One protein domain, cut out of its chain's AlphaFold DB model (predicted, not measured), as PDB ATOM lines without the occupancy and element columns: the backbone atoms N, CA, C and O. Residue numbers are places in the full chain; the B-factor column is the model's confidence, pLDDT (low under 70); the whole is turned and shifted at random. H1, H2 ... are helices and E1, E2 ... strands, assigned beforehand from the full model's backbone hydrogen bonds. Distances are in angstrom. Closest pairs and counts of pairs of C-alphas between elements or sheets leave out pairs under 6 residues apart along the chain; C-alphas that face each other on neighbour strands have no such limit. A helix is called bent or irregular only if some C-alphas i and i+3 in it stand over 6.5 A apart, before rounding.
ATOM      1  N   GLU A   9     -53.194  25.217 -24.731       91.31
ATOM      2  CA  GLU A   9     -53.402  26.555 -24.196       91.31
ATOM      3  C   GLU A   9     -52.133  27.406 -24.344       91.31
ATOM      4  O   GLU A   9     -51.025  26.903 -24.562       91.31
ATOM      5  N   THR A  10     -52.308  28.725 -24.229       93.12
ATOM      6  CA  THR A  10     -51.207  29.691 -24.176       93.12
ATOM      7  C   THR A  10     -51.067  30.232 -22.763       93.12
ATOM      8  O   THR A  10     -52.054  30.675 -22.177       93.12
ATOM      9  N   TRP A  11     -49.841  30.240 -22.254       92.81
ATOM     10  CA  TRP A  11     -49.485  30.756 -20.936       92.81
ATOM     11  C   TRP A  11     -48.502  31.912 -21.075       92.81
ATOM     12  O   TRP A  11     -47.631  31.882 -21.940       92.81
ATOM     13  N   GLU A  12     -48.637  32.934 -20.236       95.00
ATOM     14  CA  GLU A  12     -47.676  34.035 -20.144       95.00
ATOM     15  C   GLU A  12     -46.952  33.936 -18.802       95.00
ATOM     16  O   GLU A  12     -47.596  33.877 -17.756       95.00
ATOM     17  N   LEU A  13     -45.623  33.854 -18.842       93.75
ATOM     18  CA  LEU A  13     -44.776  33.822 -17.652       93.75
ATOM     19  C   LEU A  13     -44.530  35.241 -17.122       93.75
ATOM     20  O   LEU A  13     -44.667  36.218 -17.856       93.75
ATOM     21  N   ASP A  14     -44.049  35.358 -15.882       92.06
ATOM     22  CA  ASP A  14     -43.793  36.651 -15.218       92.06
ATOM     23  C   ASP A  14     -42.822  37.573 -15.975       92.06
ATOM     24  O   ASP A  14     -42.828  38.789 -15.794       92.06
ATOM     25  N   ASN A  15     -41.967  37.012 -16.834       90.25
ATOM     26  CA  ASN A  15     -41.050  37.773 -17.684       90.25
ATOM     27  C   ASN A  15     -41.670  38.215 -19.028       90.25
ATOM     28  O   ASN A  15     -40.938  38.691 -19.896       90.25
ATOM     29  N   GLY A  16     -42.977  38.023 -19.227       94.12
ATOM     30  CA  GLY A  16     -43.702  38.324 -20.465       94.12
ATOM     31  C   GLY A  16     -43.526  37.285 -21.577       94.12
ATOM     32  O   GLY A  16     -44.030  37.484 -22.686       94.12
ATOM     33  N   LEU A  17     -42.812  36.177 -21.328       94.25
ATOM     34  CA  LEU A  17     -42.680  35.101 -22.309       94.25
ATOM     35  C   LEU A  17     -44.026  34.400 -22.491       94.25
ATOM     36  O   LEU A  17     -44.603  33.897 -21.528       94.25
ATOM     37  N   LYS A  18     -44.481  34.307 -23.742       95.44
ATOM     38  CA  LYS A  18     -45.680  33.555 -24.116       95.44
ATOM     39  C   LYS A  18     -45.303  32.165 -24.600       95.44
ATOM     40  O   LYS A  18     -44.576  32.023 -25.578       95.44
ATOM     41  N   LEU A  19     -45.832  31.158 -23.925       93.25
ATOM     42  CA  LEU A  19     -45.686  29.751 -24.252       93.25
ATOM     43  C   LEU A  19     -46.967  29.250 -24.896       93.25
ATOM     44  O   LEU A  19     -48.038  29.360 -24.307       93.25
ATOM     45  N   SER A  20     -46.851  28.682 -26.088       91.75
ATOM     46  CA  SER A  20     -47.925  27.951 -26.761       91.75
ATOM     47  C   SER A  20     -47.679  26.448 -26.671       91.75
ATOM     48  O   SER A  20     -46.532  26.020 -26.563       91.75
ATOM     49  N   GLY A  21     -48.732  25.639 -26.782       89.50
ATOM     50  CA  GLY A  21     -48.600  24.179 -26.766       89.50
ATOM     51  C   GLY A  21     -48.623  23.566 -25.364       89.50
ATOM     52  O   GLY A  21     -48.355  22.376 -25.214       89.50
ATOM     53  N   VAL A  22     -48.965  24.349 -24.337       90.75
ATOM     54  CA  VAL A  22     -49.225  23.815 -22.995       90.75
ATOM     55  C   VAL A  22     -50.488  22.958 -23.076       90.75
ATOM     56  O   VAL A  22     -51.469  23.391 -23.669       90.75
ATOM     57  N   HIS A  23     -50.492  21.742 -22.533       88.62
ATOM     58  CA  HIS A  23     -51.706  20.914 -22.531       88.62
ATOM     59  C   HIS A  23     -52.847  21.622 -21.783       88.62
ATOM     60  O   HIS A  23     -52.597  22.432 -20.901       88.62
ATOM     61  N   THR A  24     -54.103  21.332 -22.111       90.00
ATOM     62  CA  THR A  24     -55.256  21.844 -21.348       90.00
ATOM     63  C   THR A  24     -55.327  21.233 -19.951       90.00
ATOM     64  O   THR A  24     -54.872  20.108 -19.739       90.00
ATOM     65  N   LYS A  25     -55.960  21.917 -18.992       88.38
ATOM     66  CA  LYS A  25     -56.140  21.388 -17.627       88.38
ATOM     67  C   LYS A  25     -56.796  20.001 -17.613       88.38
ATOM     68  O   LYS A  25     -56.448  19.171 -16.780       88.38
ATOM     69  N   GLU A  26     -57.717  19.738 -18.533       86.75
ATOM     70  CA  GLU A  26     -58.415  18.457 -18.675       86.75
ATOM     71  C   GLU A  26     -57.473  17.302 -19.046       86.75
ATOM     72  O   GLU A  26     -57.725  16.159 -18.671       86.75
ATOM     73  N   ASN A  27     -56.370  17.598 -19.738       85.50
ATOM     74  CA  ASN A  27     -55.334  16.625 -20.085       85.50
ATOM     75  C   ASN A  27     -54.272  16.458 -18.992       85.50
ATOM     76  O   ASN A  27     -53.362  15.641 -19.146       85.50
ATOM     77  N   CYS A  28     -54.344  17.236 -17.911       85.44
ATOM     78  CA  CYS A  28     -53.451  17.069 -16.779       85.44
ATOM     79  C   CYS A  28     -53.831  15.754 -16.083       85.44
ATOM     80  O   CYS A  28     -54.844  15.681 -15.391       85.44
ATOM     81  N   GLY A  29     -53.046  14.695 -16.304       81.44
ATOM     82  CA  GLY A  29     -53.331  13.309 -15.900       81.44
ATOM     83  C   GLY A  29     -53.321  13.028 -14.390       81.44
ATOM     84  O   GLY A  29     -53.014  11.913 -13.985       81.44
ATOM     85  N   GLY A  30     -53.619  14.024 -13.553       82.81
ATOM     86  CA  GLY A  30     -53.675  13.918 -12.092       82.81
ATOM     87  C   GLY A  30     -52.320  13.939 -11.376       82.81
ATOM     88  O   GLY A  30     -52.301  14.023 -10.152       82.81
ATOM     89  N   THR A  31     -51.208  13.903 -12.111       87.38
ATOM     90  CA  THR A  31     -49.844  14.056 -11.583       87.38
ATOM     91  C   THR A  31     -49.534  15.516 -11.257       87.38
ATOM     92  O   THR A  31     -50.311  16.421 -11.597       87.38
ATOM     93  N   TYR A  32     -48.388  15.776 -10.626       93.81
ATOM     94  CA  TYR A  32     -47.903  17.150 -10.506       93.81
ATOM     95  C   TYR A  32     -47.642  17.764 -11.886       93.81
ATOM     96  O   TYR A  32     -47.305  17.077 -12.853       93.81
ATOM     97  N   CYS A  33     -47.897  19.066 -11.980       93.50
ATOM     98  CA  CYS A  33     -47.752  19.846 -13.197       93.50
ATOM     99  C   CYS A  33     -47.461  21.300 -12.844       93.50
ATOM    100  O   CYS A  33     -48.265  21.939 -12.171       93.50
ATOM    101  N   VAL A  34     -46.388  21.840 -13.422       95.50
ATOM    102  CA  VAL A  34     -45.896  23.217 -13.235       95.50
ATOM    103  C   VAL A  34     -46.996  24.293 -13.322       95.50
ATOM    104  O   VAL A  34     -46.934  25.297 -12.613       95.50
ATOM    105  N   PHE A  35     -48.009  24.091 -14.175       93.50
ATOM    106  CA  PHE A  35     -49.093  25.054 -14.405       93.50
ATOM    107  C   PHE A  35     -50.420  24.683 -13.740       93.50
ATOM    108  O   PHE A  35     -51.041  25.513 -13.079       93.50
ATOM    109  N   HIS A  36     -50.898  23.455 -13.950       93.56
ATOM    110  CA  HIS A  36     -52.272  23.083 -13.597       93.56
ATOM    111  C   HIS A  36     -52.408  22.462 -12.211       93.56
ATOM    112  O   HIS A  36     -53.501  22.504 -11.638       93.56
ATOM    113  N   ASN A  37     -51.332  21.863 -11.702       93.50
ATOM    114  CA  ASN A  37     -51.316  21.142 -10.437       93.50
ATOM    115  C   ASN A  37     -49.921  21.215  -9.793       93.50
ATOM    116  O   ASN A  37     -49.265  20.176  -9.660       93.50
ATOM    117  N   PRO A  38     -49.421  22.421  -9.469       93.88
ATOM    118  CA  PRO A  38     -48.102  22.542  -8.881       93.88
ATOM    119  C   PRO A  38     -48.091  21.943  -7.474       93.88
ATOM    120  O   PRO A  38     -49.063  22.090  -6.723       93.88
ATOM    121  N   SER A  39     -47.013  21.255  -7.101       93.88
ATOM    122  CA  SER A  39     -46.878  20.733  -5.742       93.88
ATOM    123  C   SER A  39     -46.618  21.863  -4.740       93.88
ATOM    124  O   SER A  39     -46.224  22.977  -5.086       93.88
ATOM    125  N   GLY A  40     -46.818  21.587  -3.451       93.19
ATOM    126  CA  GLY A  40     -46.545  22.543  -2.370       93.19
ATOM    127  C   GLY A  40     -45.056  22.740  -2.050       93.19
ATOM    128  O   GLY A  40     -44.732  23.098  -0.919       93.19
ATOM    129  N   HIS A  41     -44.143  22.451  -2.980       93.62
ATOM    130  CA  HIS A  41     -42.702  22.599  -2.769       93.62
ATOM    131  C   HIS A  41     -42.314  24.082  -2.593       93.62
ATOM    132  O   HIS A  41     -42.938  24.972  -3.175       93.62
ATOM    133  N   HIS A  42     -41.274  24.387  -1.805       93.69
ATOM    134  CA  HIS A  42     -40.923  25.779  -1.456       93.69
ATOM    135  C   HIS A  42     -40.506  26.623  -2.667       93.69
ATOM    136  O   HIS A  42     -40.757  27.829  -2.708       93.69
ATOM    137  N   MET A  43     -39.937  25.978  -3.689       95.56
ATOM    138  CA  MET A  43     -39.508  26.635  -4.928       95.56
ATOM    139  C   MET A  43     -40.687  27.067  -5.820       95.56
ATOM    140  O   MET A  43     -40.470  27.781  -6.793       95.56
ATOM    141  N   SER A  44     -41.931  26.671  -5.519       93.50
ATOM    142  CA  SER A  44     -43.126  27.047  -6.301       93.50
ATOM    143  C   SER A  44     -43.356  28.562  -6.354       93.50
ATOM    144  O   SER A  44     -43.957  29.075  -7.300       93.50
ATOM    145  N   THR A  45     -42.835  29.282  -5.357       91.81
ATOM    146  CA  THR A  45     -42.883  30.749  -5.253       91.81
ATOM    147  C   THR A  45     -41.757  31.451  -6.008       91.81
ATOM    148  O   THR A  45     -41.783  32.671  -6.170       91.81
ATOM    149  N   TRP A  46     -40.756  30.705  -6.471       95.38
ATOM    150  CA  TRP A  46     -39.640  31.261  -7.220       95.38
ATOM    151  C   TRP A  46     -40.044  31.539  -8.663       95.38
ATOM    152  O   TRP A  46     -40.937  30.893  -9.226       95.38
ATOM    153  N   ARG A  47     -39.327  32.480  -9.286       96.50
ATOM    154  CA  ARG A  47     -39.582  32.890 -10.667       96.50
ATOM    155  C   ARG A  47     -39.451  31.692 -11.602       96.50
ATOM    156  O   ARG A  47     -38.387  31.079 -11.687       96.50
ATOM    157  N   MET A  48     -40.515  31.403 -12.338       97.25
ATOM    158  CA  MET A  48     -40.523  30.362 -13.359       97.25
ATOM    159  C   MET A  48     -39.767  30.822 -14.613       97.25
ATOM    160  O   MET A  48     -39.885  31.971 -15.048       97.25
ATOM    161  N   HIS A  49     -38.996  29.922 -15.214       97.06
ATOM    162  CA  HIS A  49     -38.246  30.161 -16.439       97.06
ATOM    163  C   HIS A  49     -38.361  28.959 -17.380       97.06
ATOM    164  O   HIS A  49     -38.153  27.825 -16.967       97.06
ATOM    165  N   TRP A  50     -38.683  29.204 -18.650       97.19
ATOM    166  CA  TRP A  50     -38.659  28.180 -19.694       97.19
ATOM    167  C   TRP A  50     -37.283  28.119 -20.359       97.19
ATOM    168  O   TRP A  50     -36.784  29.135 -20.849       97.19
ATOM    169  N   ARG A  51     -36.704  26.919 -20.411       95.81
ATOM    170  CA  ARG A  51     -35.450  26.602 -21.097       95.81
ATOM    171  C   ARG A  51     -35.746  26.020 -22.467       95.81
ATOM    172  O   ARG A  51     -35.892  24.808 -22.613       95.81
ATOM    173  N   ASP A  52     -35.804  26.886 -23.469       93.56
ATOM    174  CA  ASP A  52     -36.123  26.486 -24.843       93.56
ATOM    175  C   ASP A  52     -35.107  25.494 -25.434       93.56
ATOM    176  O   ASP A  52     -35.468  24.587 -26.176       93.56
ATOM    177  N   ASP A  53     -33.841  25.588 -25.020       94.50
ATOM    178  CA  ASP A  53     -32.766  24.683 -25.437       94.50
ATOM    179  C   ASP A  53     -32.909  23.253 -24.888       94.50
ATOM    180  O   ASP A  53     -32.334  22.319 -25.449       94.50
ATOM    181  N   LYS A  54     -33.653  23.075 -23.791       93.56
ATOM    182  CA  LYS A  54     -33.840  21.782 -23.112       93.56
ATOM    183  C   LYS A  54     -35.281  21.282 -23.117       93.56
ATOM    184  O   LYS A  54     -35.503  20.110 -22.828       93.56
ATOM    185  N   GLY A  55     -36.247  22.149 -23.398       93.62
ATOM    186  CA  GLY A  55     -37.666  21.828 -23.301       93.62
ATOM    187  C   GLY A  55     -38.145  21.601 -21.863       93.62
ATOM    188  O   GLY A  55     -38.958  20.707 -21.637       93.62
ATOM    189  N   ILE A  56     -37.625  22.360 -20.888       96.12
ATOM    190  CA  ILE A  56     -37.960  22.199 -19.462       96.12
ATOM    191  C   ILE A  56     -38.252  23.527 -18.763       96.12
ATOM    192  O   ILE A  56     -37.805  24.591 -19.195       96.12
ATOM    193  N   PHE A  57     -38.928  23.451 -17.620       97.38
ATOM    194  CA  PHE A  57     -39.063  24.553 -16.676       97.38
ATOM    195  C   PHE A  57     -37.983  24.526 -15.596       97.38
ATOM    196  O   PHE A  57     -37.627  23.479 -15.052       97.38
ATOM    197  N   GLU A  58     -37.501  25.710 -15.251       97.56
ATOM    198  CA  GLU A  58     -36.666  25.972 -14.091       97.56
ATOM    199  C   GLU A  58     -37.378  26.946 -13.143       97.56
ATOM    200  O   GLU A  58     -38.175  27.796 -13.553       97.56
ATOM    201  N   ARG A  59     -37.042  26.850 -11.861       97.31
ATOM    202  CA  ARG A  59     -37.300  27.838 -10.820       97.31
ATOM    203  C   ARG A  59     -35.999  28.563 -10.523       97.31
ATOM    204  O   ARG A  59     -35.005  27.933 -10.165       97.31
ATOM    205  N   ILE A  60     -36.000  29.879 -10.701       96.69
ATOM    206  CA  ILE A  60     -34.827  30.720 -10.469       96.69
ATOM    207  C   ILE A  60     -34.817  31.162  -9.009       96.69
ATOM    208  O   ILE A  60     -35.707  31.908  -8.595       96.69
ATOM    209  N   CYS A  61     -33.821  30.712  -8.247       95.50
ATOM    210  CA  CYS A  61     -33.661  31.083  -6.844       95.50
ATOM    211  C   CYS A  61     -33.228  32.551  -6.680       95.50
ATOM    212  O   CYS A  61     -32.902  33.244  -7.650       95.50
ATOM    213  N   GLU A  62     -33.170  33.029  -5.437       94.31
ATOM    214  CA  GLU A  62     -32.730  34.394  -5.118       94.31
ATOM    215  C   GLU A  62     -31.268  34.686  -5.499       94.31
ATOM    216  O   GLU A  62     -30.920  35.834  -5.768       94.31
ATOM    217  N   HIS A  63     -30.424  33.654  -5.617       94.81
ATOM    218  CA  HIS A  63     -29.041  33.778  -6.092       94.81
ATOM    219  C   HIS A  63     -28.934  33.878  -7.622       94.81
ATOM    220  O   HIS A  63     -27.844  34.075  -8.160       94.81
ATOM    221  N   GLY A  64     -30.052  33.728  -8.339       94.31
ATOM    222  CA  GLY A  64     -30.098  33.747  -9.800       94.31
ATOM    223  C   GLY A  64     -29.770  32.408 -10.467       94.31
ATOM    224  O   GLY A  64     -29.634  32.372 -11.690       94.31
ATOM    225  N   VAL A  65     -29.661  31.317  -9.703       96.06
ATOM    226  CA  VAL A  65     -29.421  29.961 -10.223       96.06
ATOM    227  C   VAL A  65     -30.746  29.316 -10.636       96.06
ATOM    228  O   VAL A  65     -31.747  29.407  -9.926       96.06
ATOM    229  N   GLY A  66     -30.763  28.684 -11.811       96.06
ATOM    230  CA  GLY A  66     -31.916  27.934 -12.303       96.06
ATOM    231  C   GLY A  66     -31.896  26.486 -11.833       96.06
ATOM    232  O   GLY A  66     -30.955  25.748 -12.119       96.06
ATOM    233  N   HIS A  67     -32.958  26.076 -11.144       97.06
ATOM    234  CA  HIS A  67     -33.158  24.703 -10.691       97.06
ATOM    235  C   HIS A  67     -34.324  24.065 -11.445       97.06
ATOM    236  O   HIS A  67     -35.369  24.704 -11.543       97.06
ATOM    237  N   PRO A  68     -34.205  22.824 -11.943       97.06
ATOM    238  CA  PRO A  68     -35.326  22.084 -12.512       97.06
ATOM    239  C   PRO A  68     -36.565  22.139 -11.614       97.06
ATOM    240  O   PRO A  68     -36.467  21.840 -10.424       97.06
ATOM    241  N   ASP A  69     -37.718  22.515 -12.172       97.25
ATOM    242  CA  ASP A  69     -38.971  22.506 -11.412       97.25
ATOM    243  C   ASP A  69     -39.323  21.054 -11.010       97.25
ATOM    244  O   ASP A  69     -39.469  20.214 -11.913       97.25
ATOM    245  N   PRO A  70     -39.449  20.743  -9.698       96.25
ATOM    246  CA  PRO A  70     -39.788  19.409  -9.202       96.25
ATOM    247  C   PRO A  70     -41.081  18.822  -9.769       96.25
ATOM    248  O   PRO A  70     -41.185  17.601  -9.892       96.25
ATOM    249  N   ASP A  71     -42.037  19.655 -10.186       96.50
ATOM    250  CA  ASP A  71     -43.328  19.207 -10.720       96.50
ATOM    251  C   ASP A  71     -43.219  18.535 -12.099       96.50
ATOM    252  O   ASP A  71     -44.203  18.036 -12.638       96.50
ATOM    253  N   GLN A  72     -42.019  18.489 -12.682       95.12
ATOM    254  CA  GLN A  72     -41.732  17.765 -13.924       95.12
ATOM    255  C   GLN A  72     -41.141  16.373 -13.681       95.12
ATOM    256  O   GLN A  72     -41.013  15.582 -14.615       95.12
ATOM    257  N   PHE A  73     -40.732  16.060 -12.448       95.19
ATOM    258  CA  PHE A  73     -39.880  14.901 -12.181       95.19
ATOM    259  C   PHE A  73     -40.589  13.570 -12.411       95.19
ATOM    260  O   PHE A  73     -39.962  12.650 -12.930       95.19
ATOM    261  N   GLU A  74     -41.874  13.480 -12.080       93.19
ATOM    262  CA  GLU A  74     -42.691  12.287 -12.330       93.19
ATOM    263  C   GLU A  74     -42.866  12.036 -13.840       93.19
ATOM    264  O   GLU A  74     -42.706  10.913 -14.329       93.19
ATOM    265  N   TYR A  75     -43.103  13.103 -14.613       91.69
ATOM    266  CA  TYR A  75     -43.132  13.024 -16.073       91.69
ATOM    267  C   TYR A  75     -41.778  12.559 -16.626       91.69
ATOM    268  O   TYR A  75     -41.728  11.674 -17.478       91.69
ATOM    269  N   TRP A  76     -40.663  13.078 -16.111       95.12
ATOM    270  CA  TRP A  76     -39.344  12.657 -16.581       95.12
ATOM    271  C   TRP A  76     -39.001  11.216 -16.229       95.12
ATOM    272  O   TRP A  76     -38.392  10.529 -17.044       95.12
ATOM    273  N   GLU A  77     -39.385  10.743 -15.046       93.69
ATOM    274  CA  GLU A  77     -39.192   9.346 -14.654       93.69
ATOM    275  C   GLU A  77     -39.967   8.393 -15.565       93.69
ATOM    276  O   GLU A  77     -39.405   7.410 -16.044       93.69
ATOM    277  N   SER A  78     -41.224   8.715 -15.871       92.75
ATOM    278  CA  SER A  78     -42.057   7.896 -16.761       92.75
ATOM    279  C   SER A  78     -41.631   7.930 -18.235       92.75
ATOM    280  O   SER A  78     -42.032   7.050 -18.994       92.75
ATOM    281  N   ASN A  79     -40.805   8.902 -18.640       93.25
ATOM    282  CA  ASN A  79     -40.365   9.101 -20.028       93.25
ATOM    283  C   ASN A  79     -38.844   8.940 -20.229       93.25
ATOM    284  O   ASN A  79     -38.316   9.367 -21.252       93.25
ATOM    285  N   ASP A  80     -38.126   8.341 -19.272       96.00
ATOM    286  CA  ASP A  80     -36.666   8.126 -19.322       96.00
ATOM    287  C   ASP A  80     -35.823   9.412 -19.508       96.00
ATOM    288  O   ASP A  80     -34.731   9.440 -20.074       96.00
ATOM    289  N   MET A  81     -36.320  10.525 -18.971       95.38
ATOM    290  CA  MET A  81     -35.693  11.851 -19.029       95.38
ATOM    291  C   MET A  81     -34.962  12.217 -17.725       95.38
ATOM    292  O   MET A  81     -34.671  13.382 -17.459       95.38
ATOM    293  N   HIS A  82     -34.643  11.228 -16.888       93.56
ATOM    294  CA  HIS A  82     -34.066  11.408 -15.549       93.56
ATOM    295  C   HIS A  82     -32.758  12.226 -15.531       93.56
ATOM    296  O   HIS A  82     -32.468  12.906 -14.547       93.56
ATOM    297  N   HIS A  83     -31.991  12.213 -16.624       94.50
ATOM    298  CA  HIS A  83     -30.765  12.996 -16.782       94.50
ATOM    299  C   HIS A  83     -30.990  14.516 -16.668       94.50
ATOM    300  O   HIS A  83     -30.076  15.233 -16.265       94.50
ATOM    301  N   LEU A  84     -32.201  15.015 -16.947       95.38
ATOM    302  CA  LEU A  84     -32.552  16.434 -16.799       95.38
ATOM    303  C   LEU A  84     -32.622  16.896 -15.336       95.38
ATOM    304  O   LEU A  84     -32.587  18.097 -15.073       95.38
ATOM    305  N   LYS A  85     -32.645  15.962 -14.374       92.62
ATOM    306  CA  LYS A  85     -32.513  16.280 -12.944       92.62
ATOM    307  C   LYS A  85     -31.090  16.695 -12.564       92.62
ATOM    308  O   LYS A  85     -30.904  17.335 -11.531       92.62
ATOM    309  N   VAL A  86     -30.078  16.352 -13.368       92.25
ATOM    310  CA  VAL A  86     -28.688  16.760 -13.121       92.25
ATOM    311  C   VAL A  86     -28.517  18.220 -13.538       92.25
ATOM    312  O   VAL A  86     -28.651  18.570 -14.710       92.25
TER     313      VAL A  86
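AT A GLANCE: This is residues 9 to 86 of the 97 residues of an uncharacterized protein of Chloroflexi bacterium (UniProt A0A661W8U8). A small antiparallel sheet of three strands, E3, E4 and E5, lies near the middle, with a separate two-stranded hairpin, E1 and E2, off one side of it and two short helices, H2 and H3, meeting at another side. A long loop, residues 24 to 41, joins the hairpin to the short helix H1 beside the sheet. The printed part has 78 residues, with three named helices and five named strands in the order E1 E2 H1 E3 E4 E5 H2 H3. The class is mixed, helices and strands, and the sheet order is E3, E4, E5. The whole is compact, with a radius of gyration of the C-alphas of 12.2 A, and spans 34 by 27 by 27 A.

IN THESE COORDINATES: E1, residues 9 to 12, begins at C-alpha 9 (-53.402, 26.555, -24.196) and is 10.3 A long. E2, residues 18 to 23, is 14.1 A long. H1 covers residues 42 to 45 and is only just irregular, with C-alphas 42 and 45 6.6 A apart. E3, residues 47 to 51, is 12.9 A long and begins at C-alpha 47 (-39.582, 32.890, -10.667). E4, residues 56 to 60, is 12.8 A long, and E5, residues 66 to 68, is 6.8 A long. H2, residues 70 to 78, is 14.0 A long and irregular, with C-alphas 71 and 74 7.1 A apart. H3, residues 82 to 85, is 5.7 A long and ends at C-alpha 85 (-32.513, 16.280, -12.944).

HOW THE PARTS SIT: E3, E4 and E5 form a meander, each strand the antiparallel neighbour of the one before, with E4 the inner strand. In the hairpin of E3 and E4, N 49 and O 58 are 2.8 A apart, within hydrogen-bond range. In the hairpin of E4 and E5, N 59 and O 67 are within range at 2.7 A. H1 only grazes this sheet with residues 43 to 45, and H2 only grazes it with residues 70 to 72. H3 is only just not on the sheet, with 4 pairs of C-alphas within 10 A. H2 and H3 touch, their closest C-alphas those of Trp 76 and His 82, 5.5 A apart. In H2, 3 of 5 O i to N i+4 pairs are within range; H1 and H3 are too short for such a pair. E1 and E2 are a hairpin, with N 11 and O 19 within range at 2.9 A, and both strands are apart from E3, E4 and E5.

THE WHOLE: The C-alphas farthest apart are those of Glu 26 and His 63, 35.4 A. The link from E2 to H1, 18 residues, is long; the other links are tight. The printed part has no cut. Its mean pLDDT is 93.5, and no printed residue is under 70.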